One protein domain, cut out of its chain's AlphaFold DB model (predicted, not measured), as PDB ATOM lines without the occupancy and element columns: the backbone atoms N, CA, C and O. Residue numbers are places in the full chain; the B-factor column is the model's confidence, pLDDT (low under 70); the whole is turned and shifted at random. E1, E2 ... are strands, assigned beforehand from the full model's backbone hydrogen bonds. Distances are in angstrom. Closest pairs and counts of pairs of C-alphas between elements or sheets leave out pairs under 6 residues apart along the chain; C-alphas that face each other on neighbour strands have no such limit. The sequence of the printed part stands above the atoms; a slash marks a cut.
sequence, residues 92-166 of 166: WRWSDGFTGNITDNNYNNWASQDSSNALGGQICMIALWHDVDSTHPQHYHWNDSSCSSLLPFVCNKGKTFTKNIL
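What this domain is: This is residues 92 to 166 of the 166 residues of the protein "C-type lectin domain-containing protein" of Oryzias latipes (UniProt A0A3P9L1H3). This model has little regular structure: a single two-stranded hairpin, E1 and E2, with a long loop stretch, residues 92 to 122, winding along one side of it. The hairpin's tip, residues 132 to 137, sticks out at one end, and a tail, residues 159 to 166, sticks out far from the body. The printed part has 75 residues, no named helix and two antiparallel strands, all strand by class, with 14 residues in named elements. It is loose, with a radius of gyration of the C-alphas of 16.2 A and spans of 54 by 37 by 28 A.

How they stand to each other: E1, residues 123 to 129, and E2, residues 140 to 146, form a hairpin, antiparallel at 148 degrees. C-alphas 125 and 144 face each other at 4.6 A. N 126 and O 143, 2.8 A apart, are within hydrogen-bond range.

Where its parts are: Each strand measures 19.4 A. E1 begins at C-alpha 123 (3.657, -42.825, 2.248); E2 ends at C-alpha 146 (3.409, -43.929, -2.687).

The domain as a whole: The farthest C-alphas, of Leu 119 and Leu 166, are 55.4 A apart. The printed part has no cut; the E1 to E2 link is short. pLDDT is under 70 in residues 101 to 122, 130 to 139 and 163 to 166.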
ATOM      1  N   TRP A  92       6.331 -38.702  10.553       80.44
ATOM      2  CA  TRP A  92       7.359 -38.497   9.529       80.44
ATOM      3  C   TRP A  92       8.770 -38.698  10.094       80.44
ATOM      4  O   TRP A  92       9.065 -38.302  11.223       80.44
ATOM      5  N   ARG A  93       9.647 -39.330   9.308       84.88
ATOM      6  CA  ARG A  93      11.047 -39.592   9.667       84.88
ATOM      7  C   ARG A  93      11.943 -39.384   8.455       84.88
ATOM      8  O   ARG A  93      11.595 -39.811   7.356       84.88
ATOM      9  N   TRP A  94      13.112 -38.795   8.673       87.94
ATOM     10  CA  TRP A  94      14.165 -38.773   7.664       87.94
ATOM     11  C   TRP A  94      14.844 -40.143   7.571       87.94
ATOM     12  O   TRP A  94      15.067 -40.804   8.587       87.94
ATOM     13  N   SER A  95      15.190 -40.568   6.355       91.44
ATOM     14  CA  SER A  95      15.826 -41.870   6.101       91.44
ATOM     15  C   SER A  95      17.241 -41.983   6.675       91.44
ATOM     16  O   SER A  95      17.705 -43.088   6.937       91.44
ATOM     17  N   ASP A  96      17.909 -40.853   6.913       90.75
ATOM     18  CA  ASP A  96      19.217 -40.780   7.569       90.75
ATOM     19  C   ASP A  96      19.129 -40.756   9.108       90.75
ATOM     20  O   ASP A  96      20.155 -40.700   9.786       90.75
ATOM     21  N   GLY A  97      17.916 -40.806   9.670       88.56
ATOM     22  CA  GLY A  97      17.678 -40.779  11.112       88.56
ATOM     23  C   GLY A  97      17.734 -39.385  11.742       88.56
ATOM     24  O   GLY A  97      17.723 -39.290  12.970       88.56
ATOM     25  N   PHE A  98      17.783 -38.304  10.956       86.62
ATOM     26  CA  PHE A  98      17.726 -36.945  11.493       86.62
ATOM     27  C   PHE A  98      16.420 -36.705  12.274       86.62
ATOM     28  O   PHE A  98      15.323 -36.952  11.777       86.62
ATOM     29  N   THR A  99      16.538 -36.204  13.507       83.25
ATOM     30  CA  THR A  99      15.407 -35.970  14.427       83.25
ATOM     31  C   THR A  99      15.083 -34.489  14.624       83.25
ATOM     32  O   THR A  99      14.426 -34.130  15.601       83.25
ATOM     33  N   GLY A 100      15.593 -33.602  13.762       78.19
ATOM     34  CA  GLY A 100      15.263 -32.179  13.842       78.19
ATOM     35  C   GLY A 100      13.773 -31.935  13.615       78.19
ATOM     36  O   GLY A 100      13.124 -32.672  12.870       78.19
ATOM     37  N   ASN A 101      13.235 -30.904  14.268       67.44
ATOM     38  CA  ASN A 101      11.820 -30.573  14.175       67.44
ATOM     39  C   ASN A 101      11.489 -30.048  12.768       67.44
ATOM     40  O   ASN A 101      11.891 -28.951  12.398       67.44
ATOM     41  N   ILE A 102      10.774 -30.849  11.977       64.50
ATOM     42  CA  ILE A 102      10.254 -30.446  10.662       64.50
ATOM     43  C   ILE A 102       9.048 -29.502  10.825       64.50
ATOM     44  O   ILE A 102       8.748 -28.726   9.927       64.50
ATOM     45  N   THR A 103       8.374 -29.551  11.977       55.66
ATOM     46  CA  THR A 103       7.117 -28.846  12.254       55.66
ATOM     47  C   THR A 103       7.300 -27.602  13.124       55.66
ATOM     48  O   THR A 103       6.348 -27.170  13.767       55.66
ATOM     49  N   ASP A 104       8.501 -27.014  13.196       52.44
ATOM     50  CA  ASP A 104       8.620 -25.676  13.788       52.44
ATOM     51  C   ASP A 104       7.747 -24.711  12.971       52.44
ATOM     52  O   ASP A 104       7.845 -24.663  11.745       52.44
ATOM     53  N   ASN A 105       6.892 -23.946  13.659       51.19
ATOM     54  CA  ASN A 105       5.792 -23.139  13.101       51.19
ATOM     55  C   ASN A 105       6.169 -22.159  11.964       51.19
ATOM     56  O   ASN A 105       5.282 -21.573  11.353       51.19
ATOM     57  N   ASN A 106       7.458 -21.980  11.662       52.19
ATOM     58  CA  ASN A 106       7.961 -21.117  10.594       52.19
ATOM     59  C   ASN A 106       8.266 -21.854   9.272       52.19
ATOM     60  O   ASN A 106       8.609 -21.192   8.295       52.19
ATOM     61  N   TYR A 107       8.177 -23.191   9.216       55.12
ATOM     62  CA  TYR A 107       8.530 -23.984   8.028       55.12
ATOM     63  C   TYR A 107       7.475 -25.060   7.722       55.12
ATOM     64  O   TYR A 107       7.757 -26.255   7.711       55.12
ATOM     65  N   ASN A 108       6.230 -24.640   7.481       62.12
ATOM     66  CA  ASN A 108       5.176 -25.537   7.008       62.12
ATOM     67  C   ASN A 108       5.019 -25.427   5.483       62.12
ATOM     68  O   ASN A 108       4.246 -24.604   5.003       62.12
ATOM     69  N   ASN A 109       5.756 -26.249   4.732       66.44
ATOM     70  CA  ASN A 109       5.678 -26.283   3.263       66.44
ATOM     71  C   ASN A 109       4.721 -27.360   2.731       66.44
ATOM     72  O   ASN A 109       4.750 -27.652   1.541       66.44
ATOM     73  N   TRP A 110       3.907 -27.994   3.576       68.94
ATOM     74  CA  TRP A 110       2.929 -28.974   3.106       68.94
ATOM     75  C   TRP A 110       1.874 -28.299   2.218       68.94
ATOM     76  O   TRP A 110       1.309 -27.274   2.592       68.94
ATOM     77  N   ALA A 111       1.617 -28.888   1.046       57.47
ATOM     78  CA  ALA A 111       0.633 -28.422   0.067       57.47
ATOM     79  C   ALA A 111      -0.787 -28.292   0.649       57.47
ATOM     80  O   ALA A 111      -1.565 -27.435   0.234       57.47
ATOM     81  N   SER A 112      -1.110 -29.142   1.623       55.50
ATOM     82  CA  SER A 112      -2.376 -29.185   2.346       55.50
ATOM     83  C   SER A 112      -2.122 -29.552   3.810       55.50
ATOM     84  O   SER A 112      -1.268 -30.381   4.117       55.50
ATOM     85  N   GLN A 113      -2.884 -28.952   4.733       52.00
ATOM     86  CA  GLN A 113      -2.981 -29.440   6.122       52.00
ATOM     87  C   GLN A 113      -3.662 -30.812   6.208       52.00
ATOM     88  O   GLN A 113      -3.509 -31.517   7.202       52.00
ATOM     89  N   ASP A 114      -4.361 -31.206   5.147       47.81
ATOM     90  CA  ASP A 114      -4.909 -32.538   4.986       47.81
ATOM     91  C   ASP A 114      -3.835 -33.462   4.419       47.81
ATOM     92  O   ASP A 114      -3.664 -33.561   3.202       47.81
ATOM     93  N   SER A 115      -3.137 -34.184   5.299       50.34
ATOM     94  CA  SER A 115      -2.417 -35.420   4.958       50.34
ATOM     95  C   SER A 115      -3.430 -36.531   4.637       50.34
ATOM     96  O   SER A 115      -3.520 -37.550   5.326       50.34
ATOM     97  N   SER A 116      -4.298 -36.258   3.663       51.88
ATOM     98  CA  SER A 116      -5.412 -37.105   3.271       51.88
ATOM     99  C   SER A 116      -4.959 -38.107   2.218       51.88
ATOM    100  O   SER A 116      -4.332 -37.751   1.225       51.88
ATOM    101  N   ASN A 117      -5.372 -39.360   2.432       49.28
ATOM    102  CA  ASN A 117      -5.324 -40.495   1.500       49.28
ATOM    103  C   ASN A 117      -4.139 -41.463   1.617       49.28
ATOM    104  O   ASN A 117      -3.841 -42.191   0.668       49.28
ATOM    105  N   ALA A 118      -3.559 -41.622   2.809       50.03
ATOM    106  CA  ALA A 118      -2.813 -42.838   3.124       50.03
ATOM    107  C   ALA A 118      -3.789 -44.025   3.269       50.03
ATOM    108  O   ALA A 118      -4.137 -44.442   4.373       50.03
ATOM    109  N   LEU A 119      -4.260 -44.574   2.144       53.28
ATOM    110  CA  LEU A 119      -4.933 -45.872   2.093       53.28
ATOM    111  C   LEU A 119      -3.931 -46.954   2.514       53.28
ATOM    112  O   LEU A 119      -3.292 -47.562   1.663       53.28
ATOM    113  N   GLY A 120      -3.728 -47.136   3.822       53.72
ATOM    114  CA  GLY A 120      -2.990 -48.244   4.452       53.72
ATOM    115  C   GLY A 120      -1.552 -48.517   3.977       53.72
ATOM    116  O   GLY A 120      -0.957 -49.499   4.414       53.72
ATOM    117  N   GLY A 121      -0.999 -47.703   3.077       61.56
ATOM    118  CA  GLY A 121       0.283 -47.914   2.410       61.56
ATOM    119  C   GLY A 121       1.426 -47.096   3.010       61.56
ATOM    120  O   GLY A 121       1.218 -46.183   3.807       61.56
ATOM    121  N   GLN A 122       2.657 -47.422   2.606       66.75
ATOM    122  CA  GLN A 122       3.828 -46.595   2.900       66.75
ATOM    123  C   GLN A 122       3.727 -45.284   2.111       66.75
ATOM    124  O   GLN A 122       3.773 -45.300   0.878       66.75
ATOM    125  N   ILE A 123       3.604 -44.167   2.828       82.88
ATOM    126  CA  ILE A 123       3.657 -42.825   2.248       82.88
ATOM    127  C   ILE A 123       5.058 -42.222   2.400       82.88
ATOM    128  O   ILE A 123       5.703 -42.353   3.442       82.88
ATOM    129  N   CYS A 124       5.531 -41.577   1.341       87.62
ATOM    130  CA  CYS A 124       6.832 -40.925   1.244       87.62
ATOM    131  C   CYS A 124       6.646 -39.476   0.786       87.62
ATOM    132  O   CYS A 124       5.738 -39.178   0.018       87.62
ATOM    133  N   MET A 125       7.514 -38.575   1.241       87.38
ATOM    134  CA  MET A 125       7.452 -37.159   0.880       87.38
ATOM    135  C   MET A 125       8.108 -36.913  -0.485       87.38
ATOM    136  O   MET A 125       9.222 -37.377  -0.735       87.38
ATOM    137  N   ILE A 126       7.453 -36.116  -1.325       87.94
ATOM    138  CA  ILE A 126       8.005 -35.543  -2.552       87.94
ATOM    139  C   ILE A 126       8.064 -34.017  -2.429       87.94
ATOM    140  O   ILE A 126       7.187 -33.396  -1.831       87.94
ATOM    141  N   ALA A 127       9.106 -33.410  -2.996       87.88
ATOM    142  CA  ALA A 127       9.222 -31.961  -3.119       87.88
ATOM    143  C   ALA A 127       8.850 -31.542  -4.545       87.88
ATOM    144  O   ALA A 127       9.379 -32.090  -5.513       87.88
ATOM    145  N   LEU A 128       7.943 -30.577  -4.662       82.00
ATOM    146  CA  LEU A 128       7.379 -30.121  -5.926       82.00
ATOM    147  C   LEU A 128       7.626 -28.620  -6.106       82.00
ATOM    148  O   LEU A 128       7.426 -27.828  -5.180       82.00
ATOM    149  N   TRP A 129       8.021 -28.239  -7.319       78.81
ATOM    150  CA  TRP A 129       8.078 -26.846  -7.761       78.81
ATOM    151  C   TRP A 129       6.676 -26.384  -8.171       78.81
ATOM    152  O   TRP A 129       5.962 -27.140  -8.826       78.81
ATOM    153  N   HIS A 130       6.284 -25.158  -7.820       69.31
ATOM    154  CA  HIS A 130       5.162 -24.504  -8.491       69.31
ATOM    155  C   HIS A 130       5.616 -23.922  -9.831       69.31
ATOM    156  O   HIS A 130       6.683 -23.308  -9.912       69.31
ATOM    157  N   ASP A 131       4.772 -24.049 -10.854       57.78
ATOM    158  CA  ASP A 131       4.886 -23.204 -12.037       57.78
ATOM    159  C   ASP A 131       4.630 -21.745 -11.640       57.78
ATOM    160  O   ASP A 131       3.694 -21.414 -10.909       57.78
ATOM    161  N   VAL A 132       5.534 -20.885 -12.096       54.84
ATOM    162  CA  VAL A 132       5.637 -19.470 -11.745       54.84
ATOM    163  C   VAL A 132       4.416 -18.709 -12.269       54.84
ATOM    164  O   VAL A 132       4.329 -18.440 -13.464       54.84
ATOM    165  N   ASP A 133       3.507 -18.288 -11.385       54.72
ATOM    166  CA  ASP A 133       2.760 -17.050 -11.624       54.72
ATOM    167  C   ASP A 133       3.638 -15.876 -11.171       54.72
ATOM    168  O   ASP A 133       4.227 -15.881 -10.090       54.72
ATOM    169  N   SER A 134       3.708 -14.852 -12.017       55.16
ATOM    170  CA  SER A 134       4.538 -13.646 -11.898       55.16
ATOM    171  C   SER A 134       4.277 -12.833 -10.620       55.16
ATOM    172  O   SER A 134       4.970 -11.852 -10.356       55.16
ATOM    173  N   THR A 135       3.255 -13.206  -9.850       57.53
ATOM    174  CA  THR A 135       2.775 -12.506  -8.660       57.53
ATOM    175  C   THR A 135       3.257 -13.122  -7.340       57.53
ATOM    176  O   THR A 135       3.167 -12.450  -6.314       57.53
ATOM    177  N   HIS A 136       3.807 -14.348  -7.348       53.84
ATOM    178  CA  HIS A 136       4.235 -15.063  -6.137       53.84
ATOM    179  C   HIS A 136       5.663 -15.629  -6.284       53.84
ATOM    180  O   HIS A 136       5.904 -16.494  -7.128       53.84
ATOM    181  N   PRO A 137       6.643 -15.170  -5.483       54.62
ATOM    182  CA  PRO A 137       8.026 -15.617  -5.596       54.62
ATOM    183  C   PRO A 137       8.162 -17.084  -5.166       54.62
ATOM    184  O   PRO A 137       8.149 -17.380  -3.981       54.62
ATOM    185  N   GLN A 138       8.328 -17.985  -6.141       53.78
ATOM    186  CA  GLN A 138       8.901 -19.334  -6.003       53.78
ATOM    187  C   GLN A 138       8.557 -20.052  -4.683       53.78
ATOM    188  O   GLN A 138       9.392 -20.160  -3.783       53.78
ATOM    189  N   HIS A 139       7.344 -20.591  -4.582       68.62
ATOM    190  CA  HIS A 139       6.984 -21.470  -3.474       68.62
ATOM    191  C   HIS A 139       7.145 -22.929  -3.910       68.62
ATOM    192  O   HIS A 139       6.435 -23.418  -4.784       68.62
ATOM    193  N   TYR A 140       8.117 -23.631  -3.330       73.94
ATOM    194  CA  TYR A 140       8.131 -25.092  -3.351       73.94
ATOM    195  C   TYR A 140       7.206 -25.602  -2.249       73.94
ATOM    196  O   TYR A 140       7.032 -24.955  -1.218       73.94
ATOM    197  N   HIS A 141       6.633 -26.777  -2.462       76.94
ATOM    198  CA  HIS A 141       5.747 -27.418  -1.499       76.94
ATOM    199  C   HIS A 141       6.046 -28.912  -1.408       76.94
ATOM    200  O   HIS A 141       6.675 -29.505  -2.292       76.94
ATOM    201  N   TRP A 142       5.648 -29.504  -0.293       82.06
ATOM    202  CA  TRP A 142       5.748 -30.925  -0.022       82.06
ATOM    203  C   TRP A 142       4.398 -31.580  -0.218       82.06
ATOM    204  O   TRP A 142       3.368 -31.041   0.187       82.06
ATOM    205  N   ASN A 143       4.433 -32.761  -0.812       81.62
ATOM    206  CA  ASN A 143       3.276 -33.623  -0.940       81.62
ATOM    207  C   ASN A 143       3.674 -35.045  -0.541       81.62
ATOM    208  O   ASN A 143       4.858 -35.392  -0.594       81.62
ATOM    209  N   ASP A 144       2.718 -35.869  -0.140       82.69
ATOM    210  CA  ASP A 144       2.952 -37.295   0.019       82.69
ATOM    211  C   ASP A 144       2.692 -38.053  -1.293       82.69
ATOM    212  O   ASP A 144       2.025 -37.594  -2.221       82.69
ATOM    213  N   SER A 145       3.318 -39.216  -1.418       84.38
ATOM    214  CA  SER A 145       3.155 -40.127  -2.543       84.38
ATOM    215  C   SER A 145       3.413 -41.559  -2.085       84.38
ATOM    216  O   SER A 145       3.997 -41.797  -1.027       84.38
ATOM    217  N   SER A 146       3.023 -42.534  -2.904       86.44
ATOM    218  CA  SER A 146       3.409 -43.929  -2.687       86.44
ATOM    219  C   SER A 146       4.933 -44.068  -2.702       86.44
ATOM    220  O   SER A 146       5.590 -43.634  -3.652       86.44
ATOM    221  N   CYS A 147       5.501 -44.730  -1.691       87.88
ATOM    222  CA  CYS A 147       6.938 -45.024  -1.651       87.88
ATOM    223  C   CYS A 147       7.412 -45.939  -2.797       87.88
ATOM    224  O   CYS A 147       8.605 -45.991  -3.082       87.88
ATOM    225  N   SER A 148       6.495 -46.650  -3.464       90.25
ATOM    226  CA  SER A 148       6.806 -47.517  -4.610       90.25
ATOM    227  C   SER A 148       6.866 -46.766  -5.946       90.25
ATOM    228  O   SER A 148       7.123 -47.382  -6.982       90.25
ATOM    229  N   SER A 149       6.599 -45.458  -5.955       89.81
ATOM    230  CA  SER A 149       6.669 -44.628  -7.160       89.81
ATOM    231  C   SER A 149       8.105 -44.522  -7.686       89.81
ATOM    232  O   SER A 149       9.041 -44.267  -6.932       89.81
ATOM    233  N   LEU A 150       8.286 -44.665  -9.002       94.31
ATOM    234  CA  LEU A 150       9.583 -44.487  -9.664       94.31
ATOM    235  C   LEU A 150       9.801 -43.004  -9.994       94.31
ATOM    236  O   LEU A 150       9.274 -42.507 -10.988       94.31
ATOM    237  N   LEU A 151      10.569 -42.299  -9.161       91.81
ATOM    238  CA  LEU A 151      10.827 -40.861  -9.287       91.81
ATOM    239  C   LEU A 151      12.333 -40.550  -9.293       91.81
ATOM    240  O   LEU A 151      13.117 -41.288  -8.688       91.81
ATOM    241  N   PRO A 152      12.764 -39.445  -9.929       94.81
ATOM    242  CA  PRO A 152      14.091 -38.882  -9.700       94.81
ATOM    243  C   PRO A 152      14.302 -38.529  -8.219       94.81
ATOM    244  O   PRO A 152      13.356 -38.169  -7.520       94.81
ATOM    245  N   PHE A 153      15.547 -38.598  -7.743       94.56
ATOM    246  CA  PHE A 153      15.889 -38.389  -6.334       94.56
ATOM    247  C   PHE A 153      17.147 -37.529  -6.161       94.56
ATOM    248  O   PHE A 153      17.959 -37.385  -7.075       94.56
ATOM    249  N   VAL A 154      17.312 -36.965  -4.963       93.56
ATOM    250  CA  VAL A 154      18.465 -36.140  -4.571       93.56
ATOM    251  C   VAL A 154      19.152 -36.780  -3.363       93.56
ATOM    252  O   VAL A 154      18.490 -37.140  -2.394       93.56
ATOM    253  N   CYS A 155      20.482 -36.912  -3.406       94.56
ATOM    254  CA  CYS A 155      21.278 -37.502  -2.323       94.56
ATOM    255  C   CYS A 155      21.937 -36.431  -1.441       94.56
ATOM    256  O   CYS A 155      22.455 -35.433  -1.942       94.56
ATOM    257  N   ASN A 156      22.014 -36.686  -0.134       90.25
ATOM    258  CA  ASN A 156      22.791 -35.881   0.811       90.25
ATOM    259  C   ASN A 156      24.249 -36.390   0.882       90.25
ATOM    260  O   ASN A 156      24.472 -37.579   1.091       90.25
ATOM    261  N   LYS A 157      25.247 -35.500   0.745       90.62
ATOM    262  CA  LYS A 157      26.688 -35.832   0.882       90.62
ATOM    263  C   LYS A 157      27.230 -35.610   2.310       90.62
ATOM    264  O   LYS A 157      28.430 -35.717   2.548       90.62
ATOM    265  N   GLY A 158      26.361 -35.310   3.272       83.62
ATOM    266  CA  GLY A 158      26.748 -34.952   4.634       83.62
ATOM    267  C   GLY A 158      27.202 -33.494   4.752       83.62
ATOM    268  O   GLY A 158      27.200 -32.733   3.785       83.62
ATOM    269  N   LYS A 159      27.577 -33.087   5.968       81.31
ATOM    270  CA  LYS A 159      28.020 -31.717   6.265       81.31
ATOM    271  C   LYS A 159      29.543 -31.627   6.168       81.31
ATOM    272  O   LYS A 159      30.245 -32.367   6.851       81.31
ATOM    273  N   THR A 160      30.067 -30.702   5.366       81.31
ATOM    274  CA  THR A 160      31.494 -30.353   5.396       81.31
ATOM    275  C   THR A 160      31.740 -29.309   6.474       81.31
ATOM    276  O   THR A 160      31.190 -28.212   6.407       81.31
ATOM    277  N   PHE A 161      32.585 -29.623   7.454       77.81
ATOM    278  CA  PHE A 161      33.054 -28.626   8.410       77.81
ATOM    279  C   PHE A 161      34.097 -27.745   7.724       77.81
ATOM    280  O   PHE A 161      35.203 -28.196   7.423       77.81
ATOM    281  N   THR A 162      33.763 -26.484   7.469       72.19
ATOM    282  CA  THR A 162      34.772 -25.487   7.115       72.19
ATOM    283  C   THR A 162      35.638 -25.249   8.345       72.19
ATOM    284  O   THR A 162      35.158 -24.758   9.367       72.19
ATOM    285  N   LYS A 163      36.919 -25.626   8.273       60.84
ATOM    286  CA  LYS A 163      37.916 -25.184   9.250       60.84
ATOM    287  C   LYS A 163      37.983 -23.661   9.157       60.84
ATOM    288  O   LYS A 163      38.567 -23.134   8.215       60.84
ATOM    289  N   ASN A 164      37.401 -22.968  10.129       56.34
ATOM    290  CA  ASN A 164      37.785 -21.592  10.400       56.34
ATOM    291  C   ASN A 164      39.204 -21.665  10.966       56.34
ATOM    292  O   ASN A 164      39.399 -21.995  12.135       56.34
ATOM    293  N   ILE A 165      40.191 -21.493  10.091       58.53
ATOM    294  CA  ILE A 165      41.567 -21.251  10.508       58.53
ATOM    295  C   ILE A 165      41.551 -19.842  11.104       58.53
ATOM    296  O   ILE A 165      41.318 -18.880  10.375       58.53
ATOM    297  N   LEU A 166      41.674 -19.770  12.432       58.09
ATOM    298  CA  LEU A 166      42.004 -18.541  13.156       58.09
ATOM    299  C   LEU A 166      43.444 -18.131  12.843       58.09
ATOM    300  O   LEU A 166      44.290 -19.050  12.729       58.09
TER     301      LEU A 166